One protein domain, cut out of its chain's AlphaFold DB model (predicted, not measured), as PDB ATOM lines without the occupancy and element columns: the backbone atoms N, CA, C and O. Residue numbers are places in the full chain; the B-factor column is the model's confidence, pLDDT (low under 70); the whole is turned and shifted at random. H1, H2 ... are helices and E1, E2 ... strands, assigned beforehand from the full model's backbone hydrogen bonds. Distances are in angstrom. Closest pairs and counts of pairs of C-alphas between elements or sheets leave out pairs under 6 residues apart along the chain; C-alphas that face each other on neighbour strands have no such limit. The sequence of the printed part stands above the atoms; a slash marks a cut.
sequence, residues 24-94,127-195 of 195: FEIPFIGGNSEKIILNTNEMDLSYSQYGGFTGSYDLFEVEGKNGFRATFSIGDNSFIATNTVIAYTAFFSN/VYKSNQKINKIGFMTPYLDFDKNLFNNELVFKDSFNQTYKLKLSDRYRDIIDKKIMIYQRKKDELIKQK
ATOM      1  N   PHE A  24      17.090  45.838   0.423       36.03
ATOM      2  CA  PHE A  24      18.494  45.433   0.397       36.03
ATOM      3  C   PHE A  24      18.850  44.924   1.794       36.03
ATOM      4  O   PHE A  24      18.806  45.691   2.758       36.03
ATOM      5  N   GLU A  25      19.221  43.646   1.912       36.62
ATOM      6  CA  GLU A  25      20.010  43.194   3.055       36.62
ATOM      7  C   GLU A  25      21.333  43.949   2.997       36.62
ATOM      8  O   GLU A  25      22.151  43.733   2.100       36.62
ATOM      9  N   ILE A  26      21.551  44.865   3.933       45.78
ATOM     10  CA  ILE A  26      22.870  45.457   4.097       45.78
ATOM     11  C   ILE A  26      23.478  44.809   5.336       45.78
ATOM     12  O   ILE A  26      23.210  45.271   6.449       45.78
ATOM     13  N   PRO A  27      24.266  43.723   5.183       44.03
ATOM     14  CA  PRO A  27      25.061  43.198   6.275       44.03
ATOM     15  C   PRO A  27      26.094  44.261   6.615       44.03
ATOM     16  O   PRO A  27      27.145  44.396   5.989       44.03
ATOM     17  N   PHE A  28      25.775  45.078   7.601       49.66
ATOM     18  CA  PHE A  28      26.727  46.044   8.082       49.66
ATOM     19  C   PHE A  28      27.546  45.358   9.167       49.66
ATOM     20  O   PHE A  28      27.058  45.121  10.275       49.66
ATOM     21  N   ILE A  29      28.795  45.053   8.833       49.19
ATOM     22  CA  ILE A  29      29.791  44.569   9.784       49.19
ATOM     23  C   ILE A  29      30.041  45.712  10.775       49.19
ATOM     24  O   ILE A  29      30.589  46.761  10.417       49.19
ATOM     25  N   GLY A  30      29.574  45.554  12.012       45.78
ATOM     26  CA  GLY A  30      30.043  46.380  13.114       45.78
ATOM     27  C   GLY A  30      31.517  46.056  13.333       45.78
ATOM     28  O   GLY A  30      31.893  44.885  13.326       45.78
ATOM     29  N   GLY A  31      32.369  47.066  13.526       39.56
ATOM     30  CA  GLY A  31      33.829  46.902  13.663       39.56
ATOM     31  C   GLY A  31      34.302  45.948  14.777       39.56
ATOM     32  O   GLY A  31      35.496  45.704  14.890       39.56
ATOM     33  N   ASN A  32      33.380  45.371  15.554       51.75
ATOM     34  CA  ASN A  32      33.613  44.432  16.647       51.75
ATOM     35  C   ASN A  32      33.216  42.972  16.329       51.75
ATOM     36  O   ASN A  32      33.035  42.191  17.261       51.75
ATOM     37  N   SER A  33      33.138  42.577  15.045       60.69
ATOM     38  CA  SER A  33      32.764  41.234  14.518       60.69
ATOM     39  C   SER A  33      31.286  40.836  14.631       60.69
ATOM     40  O   SER A  33      30.928  39.676  14.451       60.69
ATOM     41  N   GLU A  34      30.432  41.808  14.917       74.06
ATOM     42  CA  GLU A  34      28.983  41.640  14.984       74.06
ATOM     43  C   GLU A  34      28.392  41.911  13.599       74.06
ATOM     44  O   GLU A  34      28.762  42.893  12.940       74.06
ATOM     45  N   LYS A  35      27.455  41.075  13.163       84.38
ATOM     46  CA  LYS A  35      26.669  41.310  11.953       84.38
ATOM     47  C   LYS A  35      25.262  41.716  12.370       84.38
ATOM     48  O   LYS A  35      24.566  40.961  13.040       84.38
ATOM     49  N   ILE A  36      24.856  42.915  11.967       83.31
ATOM     50  CA  ILE A  36      23.491  43.412  12.159       83.31
ATOM     51  C   ILE A  36      22.774  43.337  10.815       83.31
ATOM     52  O   ILE A  36      23.268  43.886   9.825       83.31
ATOM     53  N   ILE A  37      21.624  42.672  10.791       84.31
ATOM     54  CA  ILE A  37      20.785  42.475   9.610       84.31
ATOM     55  C   ILE A  37      19.493  43.251   9.841       84.31
ATOM     56  O   ILE A  37      18.765  42.991  10.791       84.31
ATOM     57  N   LEU A  38      19.211  44.244   9.007       82.88
ATOM     58  CA  LEU A  38      17.943  44.966   9.069       82.88
ATOM     59  C   LEU A  38      16.916  44.170   8.269       82.88
ATOM     60  O   LEU A  38      17.101  43.990   7.069       82.88
ATOM     61  N   ASN A  39      15.851  43.710   8.920       75.56
ATOM     62  CA  ASN A  39      14.815  42.933   8.238       75.56
ATOM     63  C   ASN A  39      14.018  43.837   7.294       75.56
ATOM     64  O   ASN A  39      13.893  45.035   7.528       75.56
ATOM     65  N   THR A  40      13.494  43.312   6.200       65.12
ATOM     66  CA  THR A  40      12.855  44.140   5.157       65.12
ATOM     67  C   THR A  40      11.512  43.570   4.727       65.12
ATOM     68  O   THR A  40      11.082  43.772   3.596       65.12
ATOM     69  N   ASN A  41      10.870  42.827   5.623       69.50
ATOM     70  CA  ASN A  41       9.533  42.297   5.425       69.50
ATOM     71  C   ASN A  41       8.500  43.414   5.261       69.50
ATOM     72  O   ASN A  41       8.668  44.529   5.761       69.50
ATOM     73  N   GLU A  42       7.405  43.093   4.578       70.06
ATOM     74  CA  GLU A  42       6.207  43.914   4.667       70.06
ATOM     75  C   GLU A  42       5.659  43.836   6.093       70.06
ATOM     76  O   GLU A  42       5.666  42.782   6.734       70.06
ATOM     77  N   MET A  43       5.221  44.982   6.601       77.81
ATOM     78  CA  MET A  43       4.537  45.049   7.881       77.81
ATOM     79  C   MET A  43       3.154  44.418   7.733       77.81
ATOM     80  O   MET A  43       2.311  44.934   6.998       77.81
ATOM     81  N   ASP A  44       2.914  43.352   8.485       75.94
ATOM     82  CA  ASP A  44       1.595  42.751   8.630       75.94
ATOM     83  C   ASP A  44       0.931  43.392   9.849       75.94
ATOM     84  O   ASP A  44       1.331  43.123  10.978       75.94
ATOM     85  N   LEU A  45      -0.005  44.318   9.630       83.06
ATOM     86  CA  LEU A  45      -0.737  45.004  10.694       83.06
ATOM     87  C   LEU A  45      -2.190  45.224  10.277       83.06
ATOM     88  O   LEU A  45      -2.482  45.862   9.264       83.06
ATOM     89  N   SER A  46      -3.101  44.749  11.114       81.38
ATOM     90  CA  SER A  46      -4.545  44.856  10.945       81.38
ATOM     91  C   SER A  46      -5.211  45.279  12.253       81.38
ATOM     92  O   SER A  46      -4.654  45.120  13.341       81.38
ATOM     93  N   TYR A  47      -6.411  45.850  12.154       77.94
ATOM     94  CA  TYR A  47      -7.247  46.140  13.314       77.94
ATOM     95  C   TYR A  47      -8.374  45.105  13.385       77.94
ATOM     96  O   TYR A  47      -9.158  44.962  12.446       77.94
ATOM     97  N   SER A  48      -8.488  44.404  14.511       71.12
ATOM     98  CA  SER A  48      -9.482  43.348  14.714       71.12
ATOM     99  C   SER A  48     -10.914  43.894  14.808       71.12
ATOM    100  O   SER A  48     -11.190  44.947  15.404       71.12
ATOM    101  N   GLN A  49     -11.880  43.134  14.286       66.81
ATOM    102  CA  GLN A  49     -13.306  43.409  14.498       66.81
ATOM    103  C   GLN A  49     -13.694  43.375  15.987       66.81
ATOM    104  O   GLN A  49     -14.604  44.090  16.393       66.81
ATOM    105  N   TYR A  50     -12.951  42.623  16.808       66.31
ATOM    106  CA  TYR A  50     -13.167  42.490  18.253       66.31
ATOM    107  C   TYR A  50     -12.462  43.571  19.093       66.31
ATOM    108  O   TYR A  50     -12.546  43.541  20.317       66.31
ATOM    109  N   GLY A  51     -11.791  44.537  18.455       68.31
ATOM    110  CA  GLY A  51     -10.979  45.540  19.149       68.31
ATOM    111  C   GLY A  51      -9.497  45.167  19.187       68.31
ATOM    112  O   GLY A  51      -9.147  43.991  19.252       68.31
ATOM    113  N   GLY A  52      -8.629  46.180  19.136       74.00
ATOM    114  CA  GLY A  52      -7.178  46.006  19.189       74.00
ATOM    115  C   GLY A  52      -6.522  45.724  17.837       74.00
ATOM    116  O   GLY A  52      -7.178  45.501  16.815       74.00
ATOM    117  N   PHE A  53      -5.197  45.757  17.855       77.25
ATOM    118  CA  PHE A  53      -4.349  45.517  16.697       77.25
ATOM    119  C   PHE A  53      -3.802  44.096  16.704       77.25
ATOM    120  O   PHE A  53      -3.477  43.544  17.753       77.25
ATOM    121  N   THR A  54      -3.668  43.531  15.513       78.38
ATOM    122  CA  THR A  54      -3.033  42.239  15.274       78.38
ATOM    123  C   THR A  54      -1.967  42.409  14.214       78.38
ATOM    124  O   THR A  54      -2.236  42.980  13.158       78.38
ATOM    125  N   GLY A  55      -0.763  41.918  14.498       78.62
ATOM    126  CA  GLY A  55       0.345  41.981  13.559       78.62
ATOM    127  C   GLY A  55       1.657  42.465  14.166       78.62
ATOM    128  O   GLY A  55       1.720  42.882  15.328       78.62
ATOM    129  N   SER A  56       2.717  42.387  13.370       85.38
ATOM    130  CA  SER A  56       4.078  42.725  13.777       85.38
ATOM    131  C   SER A  56       4.897  43.266  12.611       85.38
ATOM    132  O   SER A  56       4.535  43.119  11.442       85.38
ATOM    133  N   TYR A  57       6.015  43.896  12.940       88.44
ATOM    134  CA  TYR A  57       6.995  44.346  11.972       88.44
ATOM    135  C   TYR A  57       8.393  44.003  12.466       88.44
ATOM    136  O   TYR A  57       8.790  44.422  13.560       88.44
ATOM    137  N   ASP A  58       9.153  43.238  11.684       89.56
ATOM    138  CA  ASP A  58      10.495  42.872  12.115       89.56
ATOM    139  C   ASP A  58      11.403  44.093  12.068       89.56
ATOM    140  O   ASP A  58      11.372  44.892  11.131       89.56
ATOM    141  N   LEU A  59      12.242  44.250  13.083       90.94
ATOM    142  CA  LEU A  59      13.148  45.381  13.200       90.94
ATOM    143  C   LEU A  59      14.521  45.005  12.647       90.94
ATOM    144  O   LEU A  59      14.947  45.574  11.636       90.94
ATOM    145  N   PHE A  60      15.188  44.042  13.286       90.44
ATOM    146  CA  PHE A  60      16.536  43.601  12.933       90.44
ATOM    147  C   PHE A  60      16.900  42.265  13.596       90.44
ATOM    148  O   PHE A  60      16.285  41.851  14.580       90.44
ATOM    149  N   GLU A  61      17.946  41.634  13.072       91.00
ATOM    150  CA  GLU A  61      18.661  40.503  13.652       91.00
ATOM    151  C   GLU A  61      20.114  40.892  13.974       91.00
ATOM    152  O   GLU A  61      20.722  41.753  13.330       91.00
ATOM    153  N   VAL A  62      20.671  40.247  14.994       89.88
ATOM    154  CA  VAL A  62      22.069  40.322  15.407       89.88
ATOM    155  C   VAL A  62      22.657  38.923  15.357       89.88
ATOM    156  O   VAL A  62      22.168  38.040  16.053       89.88
ATOM    157  N   GLU A  63      23.743  38.740  14.612       88.56
ATOM    158  CA  GLU A  63      24.629  37.580  14.721       88.56
ATOM    159  C   GLU A  63      25.941  38.047  15.375       88.56
ATOM    160  O   GLU A  63      26.698  38.846  14.812       88.56
ATOM    161  N   GLY A  64      26.178  37.590  16.604       83.56
ATOM    162  CA  GLY A  64      27.315  37.975  17.438       83.56
ATOM    163  C   GLY A  64      28.377  36.880  17.571       83.56
ATOM    164  O   GLY A  64      28.263  35.780  17.029       83.56
ATOM    165  N   LYS A  65      29.431  37.162  18.348       79.75
ATOM    166  CA  LYS A  65      30.435  36.152  18.733       79.75
ATOM    167  C   LYS A  65      29.809  35.018  19.560       79.75
ATOM    168  O   LYS A  65      28.733  35.171  20.132       79.75
ATOM    169  N   ASN A  66      30.530  33.899  19.663       77.12
ATOM    170  CA  ASN A  66      30.143  32.718  20.452       77.12
ATOM    171  C   ASN A  66      28.774  32.142  20.048       77.12
ATOM    172  O   ASN A  66      28.052  31.589  20.871       77.12
ATOM    173  N   GLY A  67      28.410  32.317  18.773       82.06
ATOM    174  CA  GLY A  67      27.151  31.832  18.220       82.06
ATOM    175  C   GLY A  67      25.906  32.489  18.808       82.06
ATOM    176  O   GLY A  67      24.828  31.903  18.730       82.06
ATOM    177  N   PHE A  68      26.046  33.680  19.399       88.25
ATOM    178  CA  PHE A  68      24.907  34.482  19.816       88.25
ATOM    179  C   PHE A  68      24.086  34.917  18.603       88.25
ATOM    180  O   PHE A  68      24.640  35.422  17.623       88.25
ATOM    181  N   ARG A  69      22.767  34.766  18.693       89.81
ATOM    182  CA  ARG A  69      21.813  35.312  17.733       89.81
ATOM    183  C   ARG A  69      20.633  35.931  18.453       89.81
ATOM    184  O   ARG A  69      20.148  35.364  19.432       89.81
ATOM    185  N   ALA A  70      20.153  37.063  17.956       90.31
ATOM    186  CA  ALA A  70      18.929  37.676  18.448       90.31
ATOM    187  C   ALA A  70      18.127  38.333  17.329       90.31
ATOM    188  O   ALA A  70      18.694  39.061  16.524       90.31
ATOM    189  N   THR A  71      16.813  38.145  17.334       90.44
ATOM    190  CA  THR A  71      15.867  38.783  16.409       90.44
ATOM    191  C   THR A  71      14.899  39.648  17.202       90.44
ATOM    192  O   THR A  71      14.453  39.240  18.274       90.44
ATOM    193  N   PHE A  72      14.566  40.826  16.675       92.00
ATOM    194  CA  PHE A  72      13.646  41.781  17.292       92.00
ATOM    195  C   PHE A  72      12.524  42.150  16.329       92.00
ATOM    196  O   PHE A  72      12.786  42.464  15.165       92.00
ATOM    197  N   SER A  73      11.297  42.209  16.836       91.62
ATOM    198  CA  SER A  73      10.127  42.718  16.123       91.62
ATOM    199  C   SER A  73       9.299  43.633  17.024       91.62
ATOM    200  O   SER A  73       9.281  43.485  18.246       91.62
ATOM    201  N   ILE A  74       8.638  44.622  16.428       91.12
ATOM    202  CA  ILE A  74       7.630  45.435  17.112       91.12
ATOM    203  C   ILE A  74       6.255  44.846  16.824       91.12
ATOM    204  O   ILE A  74       5.953  44.484  15.690       91.12
ATOM    205  N   GLY A  75       5.421  44.734  17.848       88.38
ATOM    206  CA  GLY A  75       4.081  44.175  17.724       88.38
ATOM    207  C   GLY A  75       3.190  44.624  18.868       88.38
ATOM    208  O   GLY A  75       3.659  45.239  19.824       88.38
ATOM    209  N   ASP A  76       1.908  44.298  18.795       80.56
ATOM    210  CA  ASP A  76       0.987  44.488  19.911       80.56
ATOM    211  C   ASP A  76       0.781  43.169  20.655       80.56
ATOM    212  O   ASP A  76       0.699  42.093  20.057       80.56
ATOM    213  N   ASN A  77       0.709  43.244  21.984       67.94
ATOM    214  CA  ASN A  77       0.407  42.073  22.794       67.94
ATOM    215  C   ASN A  77      -1.071  41.691  22.606       67.94
ATOM    216  O   ASN A  77      -1.963  42.353  23.131       67.94
ATOM    217  N   SER A  78      -1.329  40.597  21.890       58.25
ATOM    218  CA  SER A  78      -2.683  40.120  21.575       58.25
ATOM    219  C   SER A  78      -3.534  39.774  22.806       58.25
ATOM    220  O   SER A  78      -4.757  39.734  22.703       58.25
ATOM    221  N   PHE A  79      -2.917  39.562  23.974       56.59
ATOM    222  CA  PHE A  79      -3.609  39.241  25.229       56.59
ATOM    223  C   PHE A  79      -3.921  40.471  26.087       56.59
ATOM    224  O   PHE A  79      -4.807  40.429  26.938       56.59
ATOM    225  N   ILE A  80      -3.203  41.573  25.865       53.81
ATOM    226  CA  ILE A  80      -3.418  42.864  26.521       53.81
ATOM    227  C   ILE A  80      -3.542  43.869  25.381       53.81
ATOM    228  O   ILE A  80      -2.566  44.538  25.053       53.81
ATOM    229  N   ALA A  81      -4.721  43.880  24.748       51.06
ATOM    230  CA  ALA A  81      -5.072  44.415  23.423       51.06
ATOM    231  C   ALA A  81      -4.738  45.900  23.110       51.06
ATOM    232  O   ALA A  81      -5.369  46.508  22.244       51.06
ATOM    233  N   THR A  82      -3.777  46.518  23.791       56.97
ATOM    234  CA  THR A  82      -3.458  47.945  23.706       56.97
ATOM    235  C   THR A  82      -1.976  48.294  23.842       56.97
ATOM    236  O   THR A  82      -1.605  49.398  23.447       56.97
ATOM    237  N   ASN A  83      -1.111  47.409  24.354       75.44
ATOM    238  CA  ASN A  83       0.287  47.775  24.592       75.44
ATOM    239  C   ASN A  83       1.196  47.249  23.481       75.44
ATOM    240  O   ASN A  83       1.394  46.040  23.341       75.44
ATOM    241  N   THR A  84       1.786  48.183  22.732       85.94
ATOM    242  CA  THR A  84       2.892  47.880  21.828       85.94
ATOM    243  C   THR A  84       4.095  47.411  22.633       85.94
ATOM    244  O   THR A  84       4.421  47.971  23.681       85.94
ATOM    245  N   VAL A  85       4.749  46.371  22.140       89.44
ATOM    246  CA  VAL A  85       5.894  45.712  22.757       89.44
ATOM    247  C   VAL A  85       6.976  45.466  21.714       89.44
ATOM    248  O   VAL A  85       6.720  45.478  20.507       89.44
ATOM    249  N   ILE A  86       8.191  45.211  22.189       91.44
ATOM    250  CA  ILE A  86       9.256  44.638  21.371       91.44
ATOM    251  C   ILE A  86       9.341  43.153  21.705       91.44
ATOM    252  O   ILE A  86       9.803  42.783  22.785       91.44
ATOM    253  N   ALA A  87       8.872  42.303  20.798       89.12
ATOM    254  CA  ALA A  87       9.099  40.871  20.893       89.12
ATOM    255  C   ALA A  87      10.538  40.564  20.475       89.12
ATOM    256  O   ALA A  87      11.111  41.231  19.605       89.12
ATOM    257  N   TYR A  88      11.139  39.567  21.117       88.75
ATOM    258  CA  TYR A  88      12.474  39.131  20.746       88.75
ATOM    259  C   TYR A  88      12.639  37.624  20.910       88.75
ATOM    260  O   TYR A  88      11.965  36.988  21.716       88.75
ATOM    261  N   THR A  89      13.599  37.085  20.174       87.38
ATOM    262  CA  THR A  89      14.089  35.714  20.318       87.38
ATOM    263  C   THR A  89      15.599  35.811  20.387       87.38
ATOM    264  O   THR A  89      16.192  36.359  19.462       87.38
ATOM    265  N   ALA A  90      16.234  35.335  21.459       88.75
ATOM    266  CA  ALA A  90      17.684  35.450  21.620       88.75
ATOM    267  C   ALA A  90      18.290  34.188  22.231       88.75
ATOM    268  O   ALA A  90      17.823  33.707  23.262       88.75
ATOM    269  N   PHE A  91      19.361  33.687  21.619       86.56
ATOM    270  CA  PHE A  91      20.015  32.446  22.014       86.56
ATOM    271  C   PHE A  91      21.525  32.479  21.796       86.56
ATOM    272  O   PHE A  91      22.036  33.235  20.973       86.56
ATOM    273  N   PHE A  92      22.233  31.598  22.500       85.44
ATOM    274  CA  PHE A  92      23.614  31.233  22.198       85.44
ATOM    275  C   PHE A  92      23.616  29.841  21.577       85.44
ATOM    276  O   PHE A  92      23.008  28.920  22.124       85.44
ATOM    277  N   SER A  93      24.299  29.661  20.447       78.00
ATOM    278  CA  SER A  93      24.440  28.330  19.864       78.00
ATOM    279  C   SER A  93      25.161  27.417  20.855       78.00
ATOM    280  O   SER A  93      26.319  27.656  21.199       78.00
ATOM    281  N   ASN A  94      24.495  26.353  21.289       72.06
ATOM    282  CA  ASN A  94      25.080  25.345  22.157       72.06
ATOM    283  C   ASN A  94      25.024  24.002  21.430       72.06
ATOM    284  O   ASN A  94      23.945  23.452  21.215       72.06
ATOM    285  N   VAL A 127      17.218  39.682  29.318       93.56
ATOM    286  CA  VAL A 127      17.683  40.966  28.790       93.56
ATOM    287  C   VAL A 127      17.779  41.956  29.930       93.56
ATOM    288  O   VAL A 127      16.818  42.156  30.674       93.56
ATOM    289  N   TYR A 128      18.930  42.606  30.040       94.56
ATOM    290  CA  TYR A 128      19.211  43.610  31.050       94.56
ATOM    291  C   TYR A 128      19.525  44.958  30.405       94.56
ATOM    292  O   TYR A 128      20.259  45.037  29.420       94.56
ATOM    293  N   LYS A 129      19.018  46.025  31.019       93.88
ATOM    294  CA  LYS A 129      19.355  47.423  30.731       93.88
ATOM    295  C   LYS A 129      19.778  48.064  32.049       93.88
ATOM    296  O   LYS A 129      19.045  47.986  33.030       93.88
ATOM    297  N   SER A 130      20.975  48.647  32.097       89.81
ATOM    298  CA  SER A 130      21.533  49.246  33.324       89.81
ATOM    299  C   SER A 130      21.476  48.312  34.550       89.81
ATOM    300  O   SER A 130      21.068  48.719  35.634       89.81
ATOM    301  N   ASN A 131      21.869  47.044  34.371       88.12
ATOM    302  CA  ASN A 131      21.854  45.971  35.385       88.12
ATOM    303  C   ASN A 131      20.471  45.551  35.913       88.12
ATOM    304  O   ASN A 131      20.392  44.728  36.822       88.12
ATOM    305  N   GLN A 132      19.382  46.053  35.337       93.44
ATOM    306  CA  GLN A 132      18.030  45.611  35.662       93.44
ATOM    307  C   GLN A 132      17.523  44.677  34.572       93.44
ATOM    308  O   GLN A 132      17.624  45.006  33.392       93.44
ATOM    309  N   LYS A 133      16.981  43.521  34.967       94.25
ATOM    310  CA  LYS A 133      16.276  42.621  34.050       94.25
ATOM    311  C   LYS A 133      15.011  43.323  33.551       94.25
ATOM    312  O   LYS A 133      14.222  43.794  34.365       94.25
ATOM    313  N   ILE A 134      14.832  43.389  32.234       93.38
ATOM    314  CA  ILE A 134      13.728  44.115  31.585       93.38
ATOM    315  C   ILE A 134      12.808  43.228  30.743       93.38
ATOM    316  O   ILE A 134      11.719  43.672  30.386       93.38
ATOM    317  N   ASN A 135      13.210  41.996  30.418       90.81
ATOM    318  CA  ASN A 135      12.337  41.085  29.686       90.81
ATOM    319  C   ASN A 135      11.221  40.525  30.565       90.81
ATOM    320  O   ASN A 135      11.436  40.110  31.706       90.81
ATOM    321  N   LYS A 136      10.027  40.471  29.981       85.69
ATOM    322  CA  LYS A 136       8.840  39.814  30.519       85.69
ATOM    323  C   LYS A 136       8.571  38.546  29.723       85.69
ATOM    324  O   LYS A 136       8.867  38.472  28.532       85.69
ATOM    325  N   ILE A 137       7.989  37.551  30.381       73.06
ATOM    326  CA  ILE A 137       7.589  36.297  29.742       73.06
ATOM    327  C   ILE A 137       6.114  36.435  29.355       73.06
ATOM    328  O   ILE A 137       5.253  36.540  30.229       73.06
ATOM    329  N   GLY A 138       5.829  36.504  28.053       65.12
ATOM    330  CA  GLY A 138       4.470  36.405  27.518       65.12
ATOM    331  C   GLY A 138       4.024  34.950  27.370       65.12
ATOM    332  O   GLY A 138       4.776  34.021  27.669       65.12
ATOM    333  N   PHE A 139       2.805  34.730  26.872       56.94
ATOM    334  CA  PHE A 139       2.368  33.391  26.478       56.94
ATOM    335  C   PHE A 139       3.191  32.970  25.248       56.94
ATOM    336  O   PHE A 139       2.942  33.427  24.138       56.94
ATOM    337  N   MET A 140       4.221  32.150  25.477       57.12
ATOM    338  CA  MET A 140       5.148  31.566  24.492       57.12
ATOM    339  C   MET A 140       6.255  32.458  23.904       57.12
ATOM    340  O   MET A 140       7.179  31.903  23.321       57.12
ATOM    341  N   THR A 141       6.229  33.785  24.058       71.12
ATOM    342  CA  THR A 141       7.295  34.668  23.528       71.12
ATOM    343  C   THR A 141       7.726  35.700  24.572       71.12
ATOM    344  O   THR A 141       6.858  36.364  25.156       71.12
ATOM    345  N   PRO A 142       9.033  35.855  24.853       82.06
ATOM    346  CA  PRO A 142       9.504  36.921  25.718       82.06
ATOM    347  C   PRO A 142       9.418  38.272  24.994       82.06
ATOM    348  O   PRO A 142       9.562  38.378  23.776       82.06
ATOM    349  N   TYR A 143       9.161  39.328  25.754       87.81
ATOM    350  CA  TYR A 143       9.006  40.670  25.204       87.81
ATOM    351  C   TYR A 143       9.581  41.728  26.140       87.81
ATOM    352  O   TYR A 143       9.808  41.494  27.329       87.81
ATOM    353  N   LEU A 144       9.810  42.906  25.579       90.88
ATOM    354  CA  LEU A 144      10.223  44.116  26.271       90.88
ATOM    355  C   LEU A 144       9.076  45.123  26.163       90.88
ATOM    356  O   LEU A 144       8.458  45.247  25.099       90.88
ATOM    357  N   ASP A 145       8.793  45.848  27.244       89.12
ATOM    358  CA  ASP A 145       7.891  46.998  27.152       89.12
ATOM    359  C   ASP A 145       8.457  47.990  26.130       89.12
ATOM    360  O   ASP A 145       9.669  48.232  26.082       89.12
ATOM    361  N   PHE A 146       7.585  48.558  25.302       88.31
ATOM    362  CA  PHE A 146       8.019  49.534  24.320       88.31
ATOM    363  C   PHE A 146       8.551  50.802  25.004       88.31
ATOM    364  O   PHE A 146       7.823  51.528  25.679       88.31
ATOM    365  N   ASP A 147       9.833  51.082  24.781       88.31
ATOM    366  CA  ASP A 147      10.517  52.318  25.155       88.31
ATOM    367  C   ASP A 147      11.218  52.853  23.904       88.31
ATOM    368  O   ASP A 147      12.077  52.183  23.329       88.31
ATOM    369  N   LYS A 148      10.885  54.081  23.495       82.19
ATOM    370  CA  LYS A 148      11.517  54.753  22.345       82.19
ATOM    371  C   LYS A 148      13.038  54.886  22.481       82.19
ATOM    372  O   LYS A 148      13.728  55.080  21.495       82.19
ATOM    373  N   ASN A 149      13.563  54.805  23.703       87.56
ATOM    374  CA  ASN A 149      14.989  54.873  23.996       87.56
ATOM    375  C   ASN A 149      15.597  53.501  24.307       87.56
ATOM    376  O   ASN A 149      16.738  53.439  24.775       87.56
ATOM    377  N   LEU A 150      14.871  52.399  24.094       90.75
ATOM    378  CA  LEU A 150      15.345  51.055  24.418       90.75
ATOM    379  C   LEU A 150      16.724  50.792  23.800       90.75
ATOM    380  O   LEU A 150      17.677  50.484  24.513       90.75
ATOM    381  N   PHE A 151      16.844  51.030  22.495       91.00
ATOM    382  CA  PHE A 151      18.056  50.789  21.714       91.00
ATOM    383  C   PHE A 151      19.122  51.889  21.837       91.00
ATOM    384  O   PHE A 151      20.229  51.718  21.327       91.00
ATOM    385  N   ASN A 152      18.838  52.985  22.556       89.38
ATOM    386  CA  ASN A 152      19.839  54.001  22.913       89.38
ATOM    387  C   ASN A 152      20.788  53.516  24.019       89.38
ATOM    388  O   ASN A 152      21.850  54.102  24.233       89.38
ATOM    389  N   ASN A 153      20.405  52.452  24.723       89.12
ATOM    390  CA  ASN A 153      21.166  51.864  25.813       89.12
ATOM    391  C   ASN A 153      21.919  50.610  25.343       89.12
ATOM    392  O   ASN A 153      21.547  49.979  24.355       89.12
ATOM    393  N   GLU A 154      22.974  50.235  26.070       92.75
ATOM    394  CA  GLU A 154      23.564  48.899  25.932       92.75
ATOM    395  C   GLU A 154      22.599  47.872  26.536       92.75
ATOM    396  O   GLU A 154      22.170  48.017  27.684       92.75
ATOM    397  N   LEU A 155      22.266  46.846  25.756       94.06
ATOM    398  CA  LEU A 155      21.473  45.710  26.206       94.06
ATOM    399  C   LEU A 155      22.405  44.538  26.497       94.06
ATOM    400  O   LEU A 155      23.294  44.232  25.702       94.06
ATOM    401  N   VAL A 156      22.198  43.868  27.625       94.69
ATOM    402  CA  VAL A 156      22.980  42.695  28.021       94.69
ATOM    403  C   VAL A 156      22.078  41.469  27.998       94.69
ATOM    404  O   VAL A 156      21.069  41.433  28.693       94.69
ATOM    405  N   PHE A 157      22.452  40.468  27.211       93.19
ATOM    406  CA  PHE A 157      21.761  39.190  27.081       93.19
ATOM    407  C   PHE A 157      22.486  38.155  27.917       93.19
ATOM    408  O   PHE A 157      23.708  38.053  27.807       93.19
ATOM    409  N   LYS A 158      21.750  37.391  28.722       91.44
ATOM    410  CA  LYS A 158      22.309  36.333  29.561       91.44
ATOM    411  C   LYS A 158      21.467  35.064  29.475       91.44
ATOM    412  O   LYS A 158      20.264  35.127  29.712       91.44
ATOM    413  N   ASP A 159      22.088  33.930  29.162       86.50
ATOM    414  CA  ASP A 159      21.415  32.625  29.193       86.50
ATOM    415  C   ASP A 159      21.501  31.953  30.578       86.50
ATOM    416  O   ASP A 159      22.141  32.448  31.515       86.50
ATOM    417  N   SER A 160      20.861  30.791  30.712       81.88
ATOM    418  CA  SER A 160      20.885  29.971  31.931       81.88
ATOM    419  C   SER A 160      22.256  29.348  32.238       81.88
ATOM    420  O   SER A 160      22.494  28.929  33.371       81.88
ATOM    421  N   PHE A 161      23.177  29.335  31.271       81.00
ATOM    422  CA  PHE A 161      24.546  28.831  31.397       81.00
ATOM    423  C   PHE A 161      25.565  29.945  31.688       81.00
ATOM    424  O   PHE A 161      26.772  29.710  31.648       81.00
ATOM    425  N   ASN A 162      25.093  31.151  32.028       81.88
ATOM    426  CA  ASN A 162      25.895  32.352  32.272       81.88
ATOM    427  C   ASN A 162      26.674  32.884  31.053       81.88
ATOM    428  O   ASN A 162      27.522  33.767  31.219       81.88
ATOM    429  N   GLN A 163      26.377  32.433  29.834       86.94
ATOM    430  CA  GLN A 163      26.879  33.098  28.633       86.94
ATOM    431  C   GLN A 163      26.264  34.486  28.531       86.94
ATOM    432  O   GLN A 163      25.097  34.692  28.862       86.94
ATOM    433  N   THR A 164      27.079  35.456  28.119       91.25
ATOM    434  CA  THR A 164      26.676  36.861  28.075       91.25
ATOM    435  C   THR A 164      27.055  37.499  26.745       91.25
ATOM    436  O   THR A 164      28.168  37.309  26.256       91.25
ATOM    437  N   TYR A 165      26.144  38.299  26.192       91.25
ATOM    438  CA  TYR A 165      26.366  39.119  25.005       91.25
ATOM    439  C   TYR A 165      25.934  40.552  25.288       91.25
ATOM    440  O   TYR A 165      24.898  40.782  25.907       91.25
ATOM    441  N   LYS A 166      26.727  41.525  24.843       92.56
ATOM    442  CA  LYS A 166      26.427  42.949  24.998       92.56
ATOM    443  C   LYS A 166      26.158  43.545  23.630       92.56
ATOM    444  O   LYS A 166      27.036  43.524  22.776       92.56
ATOM    445  N   LEU A 167      24.961  44.082  23.446       91.62
ATOM    446  CA  LEU A 167      24.550  44.758  22.228       91.62
ATOM    447  C   LEU A 167      24.542  46.265  22.463       91.62
ATOM    448  O   LEU A 167      23.763  46.773  23.270       91.62
ATOM    449  N   LYS A 168      25.357  46.986  21.694       90.94
ATOM    450  CA  LYS A 168      25.305  48.445  21.612       90.94
ATOM    451  C   LYS A 168      25.235  48.866  20.152       90.94
ATOM    452  O   LYS A 168      26.237  48.884  19.443       90.94
ATOM    453  N   LEU A 169      24.032  49.214  19.706       88.19
ATOM    454  CA  LEU A 169      23.801  49.674  18.340       88.19
ATOM    455  C   LEU A 169      24.488  51.025  18.116       88.19
ATOM    456  O   LEU A 169      24.511  51.857  19.018       88.19
ATOM    457  N   SER A 170      25.041  51.266  16.928       85.00
ATOM    458  CA  SER A 170      25.512  52.601  16.535       85.00
ATOM    459  C   SER A 170      24.361  53.475  16.026       85.00
ATOM    460  O   SER A 170      23.310  52.954  15.647       85.00
ATOM    461  N   ASP A 171      24.564  54.799  15.983       85.44
ATOM    462  CA  ASP A 171      23.544  55.784  15.578       85.44
ATOM    463  C   ASP A 171      22.830  55.428  14.272       85.44
ATOM    464  O   ASP A 171      21.610  55.522  14.190       85.44
ATOM    465  N   ARG A 172      23.576  54.945  13.267       83.38
ATOM    466  CA  ARG A 172      23.005  54.594  11.957       83.38
ATOM    467  C   ARG A 172      21.938  53.498  12.032       83.38
ATOM    468  O   ARG A 172      20.975  53.550  11.280       83.38
ATOM    469  N   TYR A 173      22.109  52.495  12.899       85.06
ATOM    470  CA  TYR A 173      21.125  51.416  13.024       85.06
ATOM    471  C   TYR A 173      19.933  51.882  13.841       85.06
ATOM    472  O   TYR A 173      18.804  51.555  13.493       85.06
ATOM    473  N   ARG A 174      20.192  52.671  14.893       87.75
ATOM    474  CA  ARG A 174      19.140  53.262  15.721       87.75
ATOM    475  C   ARG A 174      18.196  54.117  14.886       87.75
ATOM    476  O   ARG A 174      17.004  53.870  14.927       87.75
ATOM    477  N   ASP A 175      18.726  54.997  14.036       84.62
ATOM    478  CA  ASP A 175      17.914  55.835  13.139       84.62
ATOM    479  C   ASP A 175      16.991  55.007  12.225       84.62
ATOM    480  O   ASP A 175      15.818  55.333  12.050       84.62
ATOM    481  N   ILE A 176      17.483  53.895  11.667       85.69
ATOM    482  CA  ILE A 176      16.662  53.021  10.813       85.69
ATOM    483  C   ILE A 176      15.598  52.283  11.636       85.69
ATOM    484  O   ILE A 176      14.444  52.203  11.215       85.69
ATOM    485  N   ILE A 177      15.961  51.759  12.808       88.75
ATOM    486  CA  ILE A 177      15.030  51.071  13.711       88.75
ATOM    487  C   ILE A 177      13.934  52.034  14.188       88.75
ATOM    488  O   ILE A 177      12.755  51.688  14.126       88.75
ATOM    489  N   ASP A 178      14.292  53.260  14.568       87.94
ATOM    490  CA  ASP A 178      13.350  54.297  14.991       87.94
ATOM    491  C   ASP A 178      12.371  54.648  13.866       87.94
ATOM    492  O   ASP A 178      11.162  54.713  14.089       87.94
ATOM    493  N   LYS A 179      12.857  54.785  12.625       87.19
ATOM    494  CA  LYS A 179      11.995  54.999  11.450       87.19
ATOM    495  C   LYS A 179      11.012  53.852  11.236       87.19
ATOM    496  O   LYS A 179       9.844  54.103  10.949       87.19
ATOM    497  N   LYS A 180      11.447  52.602  11.404       87.94
ATOM    498  CA  LYS A 180      10.566  51.431  11.297       87.94
ATOM    499  C   LYS A 180       9.484  51.424  12.372       87.94
ATOM    500  O   LYS A 180       8.315  51.203  12.066       87.94
ATOM    501  N   ILE A 181       9.858  51.738  13.610       89.00
ATOM    502  CA  ILE A 181       8.925  51.896  14.730       89.00
ATOM    503  C   ILE A 181       7.918  53.017  14.438       89.00
ATOM    504  O   ILE A 181       6.721  52.840  14.648       89.00
ATOM    505  N   MET A 182       8.372  54.155  13.904       87.94
ATOM    506  CA  MET A 182       7.490  55.259  13.514       87.94
ATOM    507  C   MET A 182       6.503  54.858  12.412       87.94
ATOM    508  O   MET A 182       5.330  55.217  12.494       87.94
ATOM    509  N   ILE A 183       6.951  54.113  11.396       87.62
ATOM    510  CA  ILE A 183       6.081  53.587  10.331       87.62
ATOM    511  C   ILE A 183       5.008  52.669  10.925       87.62
ATOM    512  O   ILE A 183       3.833  52.815  10.587       87.62
ATOM    513  N   TYR A 184       5.392  51.786  11.853       88.25
ATOM    514  CA  TYR A 184       4.461  50.904  12.557       88.25
ATOM    515  C   TYR A 184       3.387  51.689  13.318       88.25
ATOM    516  O   TYR A 184       2.194  51.486  13.097       88.25
ATOM    517  N   GLN A 185       3.796  52.655  14.144       86.94
ATOM    518  CA  GLN A 185       2.863  53.495  14.903       86.94
ATOM    519  C   GLN A 185       1.947  54.320  13.987       86.94
ATOM    520  O   GLN A 185       0.742  54.394  14.208       86.94
ATOM    521  N   ARG A 186       2.479  54.876  12.893       86.88
ATOM    522  CA  ARG A 186       1.670  55.632  11.928       86.88
ATOM    523  C   ARG A 186       0.616  54.758  11.249       86.88
ATOM    524  O   ARG A 186      -0.519  55.199  11.081       86.88
ATOM    525  N   LYS A 187       0.963  53.528  10.861       87.00
ATOM    526  CA  LYS A 187      -0.005  52.604  10.257       87.00
ATOM    527  C   LYS A 187      -1.112  52.238  11.242       87.00
ATOM    528  O   LYS A 187      -2.268  52.144  10.831       87.00
ATOM    529  N   LYS A 188      -0.786  52.096  12.531       86.50
ATOM    530  CA  LYS A 188      -1.792  51.923  13.586       86.50
ATOM    531  C   LYS A 188      -2.786  53.084  13.609       86.50
ATOM    532  O   LYS A 188      -3.992  52.854  13.540       86.50
ATOM    533  N   ASP A 189      -2.288  54.318  13.623       86.31
ATOM    534  CA  ASP A 189      -3.135  55.516  13.613       86.31
ATOM    535  C   ASP A 189      -4.027  55.597  12.364       86.31
ATOM    536  O   ASP A 189      -5.187  56.003  12.444       86.31
ATOM    537  N   GLU A 190      -3.506  55.209  11.197       87.31
ATOM    538  CA  GLU A 190      -4.269  55.165   9.943       87.31
ATOM    539  C   GLU A 190      -5.406  54.137   9.996       87.31
ATOM    540  O   GLU A 190      -6.521  54.446   9.582       87.31
ATOM    541  N   LEU A 191      -5.155  52.946  10.545       85.12
ATOM    542  CA  LEU A 191      -6.166  51.896  10.697       85.12
ATOM    543  C   LEU A 191      -7.268  52.276  11.698       85.12
ATOM    544  O   LEU A 191      -8.422  51.918  11.484       85.12
ATOM    545  N   ILE A 192      -6.946  53.031  12.757       82.31
ATOM    546  CA  ILE A 192      -7.960  53.569  13.684       82.31
ATOM    547  C   ILE A 192      -8.885  54.553  12.967       82.31
ATOM    548  O   ILE A 192     -10.091  54.504  13.166       82.31
ATOM    549  N   LYS A 193      -8.338  55.437  12.124       81.94
ATOM    550  CA  LYS A 193      -9.127  56.449  11.394       81.94
ATOM    551  C   LYS A 193     -10.038  55.866  10.314       81.94
ATOM    552  O   LYS A 193     -10.920  56.568   9.836       81.94
ATOM    553  N   GLN A 194      -9.772  54.638   9.876       78.88
ATOM    554  CA  GLN A 194     -10.582  53.923   8.887       78.88
ATOM    555  C   GLN A 194     -11.753  53.150   9.519       78.88
ATOM    556  O   GLN A 194     -12.555  52.582   8.778       78.88
ATOM    557  N   LYS A 195     -11.848  53.118  10.853       65.25
ATOM    558  CA  LYS A 195     -13.021  52.639  11.594       65.25
ATOM    559  C   LYS A 195     -14.031  53.753  11.828       65.25
ATOM    560  O   LYS A 195     -15.231  53.406  11.850       65.25
TER     561      LYS A 195
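AT A GLANCE: This is residues 24 to 94 and 127 to 195 of the 195 residues of an uncharacterized protein of Brachyspira aalborgi (UniProt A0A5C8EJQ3). A long, strongly twisted antiparallel sheet forms a wall, with one long helix, H1, packed lengthwise over one of its faces along E3, E4 and E5. At one end of this wall a small sheet of E7, E10 and E11 is partly face to face with it, strands crossed, and the short hairpin of E8 and E9 extends the wall beyond E6. The printed part has 140 residues, with eleven named strands followed by one named helix; the large sheet is branched, the small one runs E7, E10, E11, and the class is mixed, helices and strands. The whole is compact, with a radius of gyration of the C-alphas of 15.6 A and spans of 48 by 33 by 26 A.

IN THESE COORDINATES: Find C-alpha 28 at (26.727, 46.044, 8.082), where E1, residues 28 to 30, begins. Then come E2, residues 34 to 38, and E3, residues 44 to 47. From C-alpha 53 at (-4.349, 45.517, 16.697), E4 runs 30.1 A to residue 63. E5, residues 68 to 76, measures 25.9 A, and E6, residues 84 to 92, 26.6 A. After the cut look for E7 at residues 127 to 129, E8 at 135 to 137, E9 at 142 to 145, E10 at 155 to 158 and E11 at 164 to 167. H1, residues 171 to 193, runs 32.9 A to C-alpha 193 at (-9.127, 56.449, 11.394).

HOW THE PARTS SIT: Start in the large sheet, where E3, E4, E5 and E6 form a meander, each strand the antiparallel neighbour of the one before. Look for N 46 and O 54 at 2.8 A between E3 and E4, N 62 and O 70 at 2.8 A between E4 and E5, and N 71 and O 89 at 2.8 A between E5 and E6. E2 and E3 lie on one side of E4, beside residues 60 to 63 and 53 to 56, and E5 on the other side; N 37 and O 61 of E2 and E4 are 2.8 A apart. E1 and E2 form a hairpin, with N 30 and O 34 at 2.9 A. E9 is the antiparallel neighbour of E6, with N 144 and O 86 at 2.8 A, and forms a hairpin with E8, with N 136 and O 143 at 2.9 A. H1 is on this sheet at a height of 9.4 A, along the strands, at 6 degrees to E4 on the local plane; the closest C-alphas of H1 and E4 are those of Ile 177 and Leu 59, 6.0 A apart. In H1, 18 of 19 O i to N i+4 pairs are within hydrogen-bond range. The two sheets form a sandwich, two sheets face to face, with strands at 66 degrees; the closest C-alphas of E5 and E11 are those of Phe 68 and Tyr 165, 7.1 A apart. In the small sheet find N 128 and O 156 of E7 and E10 at 2.8 A, and N 157 and O 165 of E10 and E11 at 2.8 A.

THE WHOLE: The C-alphas of Phe 161 and Gln 194, the two farthest apart, are 48.7 A apart. Residues 95 to 126 are not printed, and C-alphas 94 and 127 stand 18.5 A apart across this cut. Of the links that are printed whole, none is long. In the B-factor column the mean pLDDT of the printed part is 80.5, and 25 residues are under 70, among them residues 24 to 33 and 77 to 82.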